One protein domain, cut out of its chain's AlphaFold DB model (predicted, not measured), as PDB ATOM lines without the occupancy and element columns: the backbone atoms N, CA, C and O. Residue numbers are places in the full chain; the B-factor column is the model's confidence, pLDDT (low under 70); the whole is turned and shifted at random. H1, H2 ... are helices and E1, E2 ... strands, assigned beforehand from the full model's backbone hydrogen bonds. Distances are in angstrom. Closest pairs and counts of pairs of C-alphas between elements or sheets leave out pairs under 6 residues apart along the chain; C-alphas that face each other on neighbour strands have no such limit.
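AT A GLANCE: This is residues 6 to 56 of the 56 residues of the protein "Y1_Tnp domain-containing protein" of Methylococcaceae bacterium HT4 (UniProt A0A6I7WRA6). A long thin arm, residues 6 to 20, sticks out from a small helical part, in which the short helix H1 makes a corner with the long helix H2. At the arm's tip, residues 6 to 7 fold back antiparallel on residues 10 to 11 of E1. The printed part has 51 residues, with one named strand and two named helices in the order E1, H1, H2; by class it is mostly helix, with 24 of the 27 residues in named elements in helices, and it is extended, a rod of 60 by 23 by 16 A with a radius of gyration of the C-alphas of 18.1 A.

HOW THE PARTS SIT: E1, residues 10 to 12, pairs with no named strand and is apart from H1, residues 31 to 35, and from H2, residues 37 to 55. H1 and H2 touch only at the corner by their tight link, H2 with residues 39 to 43 alone; the closest C-alphas, of Val 33 and Met 39, are 5.7 A apart. In H2 every O i to N i+4 pair is within hydrogen-bond range; in H1 0 of 1 is, beside 2 of 2 O i to N i+3 pairs.

IN THESE COORDINATES: E1 begins at C-alpha 10 (169.301, 163.437, 194.938). H2, 27.4 A long from first to last C-alpha, ends at C-alpha 55 (126.763, 154.174, 229.239).

THE WHOLE: The farthest C-alphas, of Ser 8 and Ser 56, are 61.0 A apart. The link from E1 to H1 is long, with 18 residues. The printed part has no cut; residue 56 alone has pLDDT under 70.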
ATOM      1  N   LYS A   6     170.015 156.946 197.050       90.00
ATOM      2  CA  LYS A   6     170.469 157.760 195.913       90.00
ATOM      3  C   LYS A   6     169.524 157.626 194.715       90.00
ATOM      4  O   LYS A   6     169.147 156.516 194.352       90.00
ATOM      5  N   LEU A   7     169.211 158.760 194.093       91.44
ATOM      6  CA  LEU A   7     168.583 158.938 192.781       91.44
ATOM      7  C   LEU A   7     169.536 159.769 191.899       91.44
ATOM      8  O   LEU A   7     170.517 160.319 192.402       91.44
ATOM      9  N   SER A   8     169.250 159.903 190.601       93.56
ATOM     10  CA  SER A   8     170.115 160.591 189.624       93.56
ATOM     11  C   SER A   8     170.560 161.998 190.042       93.56
ATOM     12  O   SER A   8     171.685 162.387 189.747       93.56
ATOM     13  N   HIS A   9     169.722 162.734 190.776       91.75
ATOM     14  CA  HIS A   9     170.022 164.102 191.217       91.75
ATOM     15  C   HIS A   9     169.826 164.335 192.717       91.75
ATOM     16  O   HIS A   9     169.877 165.474 193.169       91.75
ATOM     17  N   VAL A  10     169.585 163.282 193.505       87.81
ATOM     18  CA  VAL A  10     169.301 163.437 194.938       87.81
ATOM     19  C   VAL A  10     169.962 162.318 195.728       87.81
ATOM     20  O   VAL A  10     169.844 161.143 195.388       87.81
ATOM     21  N   LEU A  11     170.635 162.687 196.813       91.94
ATOM     22  CA  LEU A  11     171.116 161.784 197.852       91.94
ATOM     23  C   LEU A  11     170.403 162.171 199.150       91.94
ATOM     24  O   LEU A  11     170.430 163.339 199.525       91.94
ATOM     25  N   TRP A  12     169.762 161.221 199.826       90.25
ATOM     26  CA  TRP A  12     169.031 161.506 201.062       90.25
ATOM     27  C   TRP A  12     169.197 160.409 202.106       90.25
ATOM     28  O   TRP A  12     169.520 159.252 201.813       90.25
ATOM     29  N   HIS A  13     168.951 160.798 203.351       88.06
ATOM     30  CA  HIS A  13     168.895 159.918 204.502       88.06
ATOM     31  C   HIS A  13     167.816 160.433 205.444       88.06
ATOM     32  O   HIS A  13     167.955 161.500 206.033       88.06
ATOM     33  N   CYS A  14     166.715 159.693 205.517       87.12
ATOM     34  CA  CYS A  14     165.546 160.067 206.297       87.12
ATOM     35  C   CYS A  14     165.351 159.025 207.399       87.12
ATOM     36  O   CYS A  14     164.782 157.962 207.151       87.12
ATOM     37  N   GLU A  15     165.873 159.314 208.590       88.69
ATOM     38  CA  GLU A  15     165.624 158.534 209.806       88.69
ATOM     39  C   GLU A  15     164.526 159.209 210.623       88.69
ATOM     40  O   GLU A  15     164.574 160.415 210.864       88.69
ATOM     41  N   TYR A  16     163.536 158.430 211.055       88.88
ATOM     42  CA  TYR A  16     162.409 158.937 211.827       88.88
ATOM     43  C   TYR A  16     162.180 158.081 213.065       88.88
ATOM     44  O   TYR A  16     162.149 156.854 212.989       88.88
ATOM     45  N   HIS A  17     161.945 158.750 214.191       92.00
ATOM     46  CA  HIS A  17     161.451 158.131 215.415       92.00
ATOM     47  C   HIS A  17     159.947 158.383 215.501       92.00
ATOM     48  O   HIS A  17     159.505 159.442 215.941       92.00
ATOM     49  N   ILE A  18     159.157 157.425 215.019       87.25
ATOM     50  CA  ILE A  18     157.695 157.523 215.015       87.25
ATOM     51  C   ILE A  18     157.165 156.868 216.290       87.25
ATOM     52  O   ILE A  18     157.353 155.672 216.506       87.25
ATOM     53  N   VAL A  19     156.478 157.653 217.123       90.88
ATOM     54  CA  VAL A  19     155.832 157.197 218.360       90.88
ATOM     55  C   VAL A  19     154.364 157.599 218.318       90.88
ATOM     56  O   VAL A  19     154.025 158.703 217.899       90.88
ATOM     57  N   TRP A  20     153.485 156.705 218.758       86.69
ATOM     58  CA  TRP A  20     152.050 156.950 218.841       86.69
ATOM     59  C   TRP A  20     151.469 156.275 220.086       86.69
ATOM     60  O   TRP A  20     152.110 155.426 220.707       86.69
ATOM     61  N   VAL A  21     150.258 156.677 220.470       85.75
ATOM     62  CA  VAL A  21     149.563 156.188 221.667       85.75
ATOM     63  C   VAL A  21     148.135 155.794 221.279       85.75
ATOM     64  O   VAL A  21     147.515 156.507 220.487       85.75
ATOM     65  N   PRO A  22     147.592 154.672 221.791       84.38
ATOM     66  CA  PRO A  22     146.202 154.305 221.550       84.38
ATOM     67  C   PRO A  22     145.250 155.361 222.121       84.38
ATOM     68  O   PRO A  22     145.569 156.050 223.097       84.38
ATOM     69  N   LYS A  23     144.063 155.472 221.520       79.69
ATOM     70  CA  LYS A  23     143.010 156.380 221.982       79.69
ATOM     71  C   LYS A  23     142.758 156.160 223.481       79.69
ATOM     72  O   LYS A  23     142.749 155.020 223.942       79.69
ATOM     73  N   TYR A  24     142.653 157.257 224.231       84.94
ATOM     74  CA  TYR A  24     142.484 157.274 225.695       84.94
ATOM     75  C   TYR A  24     143.625 156.638 226.517       84.94
ATOM     76  O   TYR A  24     143.506 156.475 227.728       84.94
ATOM     77  N   ARG A  25     144.774 156.326 225.898       83.38
ATOM     78  CA  ARG A  25     145.998 155.852 226.576       83.38
ATOM     79  C   ARG A  25     145.795 154.585 227.422       83.38
ATOM     80  O   ARG A  25     146.556 154.325 228.358       83.38
ATOM     81  N   HIS A  26     144.821 153.750 227.069       82.12
ATOM     82  CA  HIS A  26     144.662 152.449 227.709       82.12
ATOM     83  C   HIS A  26     145.910 151.587 227.493       82.12
ATOM     84  O   HIS A  26     146.535 151.590 226.428       82.12
ATOM     85  N   ARG A  27     146.275 150.806 228.513       83.50
ATOM     86  CA  ARG A  27     147.467 149.944 228.510       83.50
ATOM     87  C   ARG A  27     147.235 148.639 227.725       83.50
ATOM     88  O   ARG A  27     147.506 147.563 228.246       83.50
ATOM     89  N   VAL A  28     146.728 148.750 226.492       82.75
ATOM     90  CA  VAL A  28     146.342 147.628 225.606       82.75
ATOM     91  C   VAL A  28     147.502 147.059 224.790       82.75
ATOM     92  O   VAL A  28     147.406 145.961 224.252       82.75
ATOM     93  N   LEU A  29     148.616 147.791 224.704       82.94
ATOM     94  CA  LEU A  29     149.835 147.372 224.009       82.94
ATOM     95  C   LEU A  29     150.656 146.416 224.885       82.94
ATOM     96  O   LEU A  29     151.760 146.743 225.316       82.94
ATOM     97  N   LYS A  30     150.081 145.259 225.214       82.69
ATOM     98  CA  LYS A  30     150.721 144.207 226.010       82.69
ATOM     99  C   LYS A  30     150.547 142.849 225.340       82.69
ATOM    100  O   LYS A  30     149.601 142.641 224.577       82.69
ATOM    101  N   ASP A  31     151.467 141.938 225.645       81.81
ATOM    102  CA  ASP A  31     151.446 140.542 225.200       81.81
ATOM    103  C   ASP A  31     151.225 140.412 223.686       81.81
ATOM    104  O   ASP A  31     151.741 141.210 222.905       81.81
ATOM    105  N   ARG A  32     150.438 139.416 223.257       77.50
ATOM    106  CA  ARG A  32     150.157 139.138 221.841       77.50
ATOM    107  C   ARG A  32     149.495 140.313 221.125       77.50
ATOM    108  O   ARG A  32     149.727 140.489 219.934       77.50
ATOM    109  N   VAL A  33     148.697 141.117 221.833       76.50
ATOM    110  CA  VAL A  33     147.948 142.232 221.237       76.50
ATOM    111  C   VAL A  33     148.897 143.316 220.733       76.50
ATOM    112  O   VAL A  33     148.643 143.878 219.678       76.50
ATOM    113  N   GLY A  34     150.019 143.564 221.414       77.25
ATOM    114  CA  GLY A  34     150.985 144.599 221.028       77.25
ATOM    115  C   GLY A  34     151.813 144.310 219.767       77.25
ATOM    116  O   GLY A  34     152.447 145.230 219.257       77.25
ATOM    117  N   PHE A  35     151.820 143.071 219.259       78.94
ATOM    118  CA  PHE A  35     152.657 142.675 218.114       78.94
ATOM    119  C   PHE A  35     152.029 142.967 216.748       78.94
ATOM    120  O   PHE A  35     152.754 143.069 215.762       78.94
ATOM    121  N   ASP A  36     150.703 143.102 216.679       84.25
ATOM    122  CA  ASP A  36     149.981 143.277 215.418       84.25
ATOM    123  C   ASP A  36     149.059 144.502 215.458       84.25
ATOM    124  O   ASP A  36     148.119 144.597 216.250       84.25
ATOM    125  N   ALA A  37     149.304 145.433 214.535       81.62
ATOM    126  CA  ALA A  37     148.516 146.645 214.365       81.62
ATOM    127  C   ALA A  37     147.044 146.368 214.015       81.62
ATOM    128  O   ALA A  37     146.179 147.193 214.329       81.62
ATOM    129  N   GLU A  38     146.715 145.254 213.355       84.88
ATOM    130  CA  GLU A  38     145.315 144.869 213.146       84.88
ATOM    131  C   GLU A  38     144.649 144.419 214.444       84.88
ATOM    132  O   GLU A  38     143.518 144.823 214.731       84.88
ATOM    133  N   MET A  39     145.355 143.627 215.250       83.12
ATOM    134  CA  MET A  39     144.847 143.134 216.526       83.12
ATOM    135  C   MET A  39     144.605 144.278 217.516       83.12
ATOM    136  O   MET A  39     143.542 144.323 218.139       83.12
ATOM    137  N   ILE A  40     145.509 145.262 217.578       85.25
ATOM    138  CA  ILE A  40     145.318 146.481 218.383       85.25
ATOM    139  C   ILE A  40     144.053 147.225 217.939       85.25
ATOM    140  O   ILE A  40     143.229 147.607 218.770       85.25
ATOM    141  N   ARG A  41     143.856 147.402 216.624       84.75
ATOM    142  CA  ARG A  41     142.683 148.105 216.077       84.75
ATOM    143  C   ARG A  41     141.369 147.395 216.402       84.75
ATOM    144  O   ARG A  41     140.398 148.064 216.750       84.75
ATOM    145  N   LYS A  42     141.331 146.062 216.308       86.75
ATOM    146  CA  LYS A  42     140.152 145.260 216.683       86.75
ATOM    147  C   LYS A  42     139.856 145.380 218.181       86.75
ATOM    148  O   LYS A  42     138.706 145.596 218.550       86.75
ATOM    149  N   TYR A  43     140.886 145.308 219.026       84.94
ATOM    150  CA  TYR A  43     140.739 145.388 220.479       84.94
ATOM    151  C   TYR A  43     140.238 146.761 220.953       84.94
ATOM    152  O   TYR A  43     139.333 146.828 221.779       84.94
ATOM    153  N   VAL A  44     140.759 147.859 220.390       85.81
ATOM    154  CA  VAL A  44     140.294 149.222 220.717       85.81
ATOM    155  C   VAL A  44     138.812 149.396 220.375       85.81
ATOM    156  O   VAL A  44     138.053 149.865 221.214       85.81
ATOM    157  N   LYS A  45     138.368 148.945 219.193       87.00
ATOM    158  CA  LYS A  45     136.945 149.014 218.808       87.00
ATOM    159  C   LYS A  45     136.035 148.205 219.734       87.00
ATOM    160  O   LYS A  45     134.903 148.603 219.985       87.00
ATOM    161  N   PHE A  46     136.512 147.056 220.210       87.81
ATOM    162  CA  PHE A  46     135.773 146.232 221.163       87.81
ATOM    163  C   PHE A  46     135.596 146.941 222.514       87.81
ATOM    164  O   PHE A  46     134.490 146.949 223.043       87.81
ATOM    165  N   GLN A  47     136.648 147.589 223.031       83.88
ATOM    166  CA  GLN A  47     136.575 148.389 224.262       83.88
ATOM    167  C   GLN A  47     135.603 149.569 224.115       83.88
ATOM    168  O   GLN A  47     134.730 149.737 224.957       83.88
ATOM    169  N   GLU A  48     135.676 150.307 223.002       85.31
ATOM    170  CA  GLU A  48     134.756 151.424 222.725       85.31
ATOM    171  C   GLU A  48     133.287 150.979 222.667       85.31
ATOM    172  O   GLU A  48     132.391 151.741 223.022       85.31
ATOM    173  N   LYS A  49     133.017 149.758 222.188       89.56
ATOM    174  CA  LYS A  49     131.659 149.206 222.180       89.56
ATOM    175  C   LYS A  49     131.180 148.889 223.598       89.56
ATOM    176  O   LYS A  49     130.071 149.266 223.941       89.56
ATOM    177  N   ILE A  50     132.025 148.249 224.406       87.69
ATOM    178  CA  ILE A  50     131.710 147.940 225.806       87.69
ATOM    179  C   ILE A  50     131.413 149.214 226.598       87.69
ATOM    180  O   ILE A  50     130.434 149.243 227.331       87.69
ATOM    181  N   GLU A  51     132.226 150.262 226.443       85.12
ATOM    182  CA  GLU A  51     132.001 151.543 227.124       85.12
ATOM    183  C   GLU A  51     130.644 152.150 226.747       85.12
ATOM    184  O   GLU A  51     129.889 152.537 227.630       85.12
ATOM    185  N   LYS A  52     130.280 152.139 225.458       86.62
ATOM    186  CA  LYS A  52     128.959 152.610 225.007       86.62
ATOM    187  C   LYS A  52     127.801 151.776 225.544       86.62
ATOM    188  O   LYS A  52     126.762 152.337 225.865       86.62
ATOM    189  N   ASP A  53     127.972 150.458 225.609       89.38
ATOM    190  CA  ASP A  53     126.954 149.547 226.140       89.38
ATOM    191  C   ASP A  53     126.794 149.712 227.671       89.38
ATOM    192  O   ASP A  53     125.722 149.449 228.200       89.38
ATOM    193  N   LEU A  54     127.840 150.161 228.382       85.69
ATOM    194  CA  LEU A  54     127.820 150.509 229.814       85.69
ATOM    195  C   LEU A  54     127.221 151.894 230.098       85.69
ATOM    196  O   LEU A  54     126.718 152.125 231.195       85.69
ATOM    197  N   GLU A  55     127.331 152.823 229.149       78.94
ATOM    198  CA  GLU A  55     126.763 154.174 229.239       78.94
ATOM    199  C   GLU A  55     125.260 154.227 228.901       78.94
ATOM    200  O   GLU A  55     124.626 155.256 229.151       78.94
ATOM    201  N   SER A  56     124.696 153.150 228.338       66.38
ATOM    202  CA  SER A  56     123.291 153.045 227.914       66.38
ATOM    203  C   SER A  56     122.394 152.356 228.937       66.38
ATOM    204  O   SER A  56     121.182 152.666 228.873       66.38
TER     205      SER A  56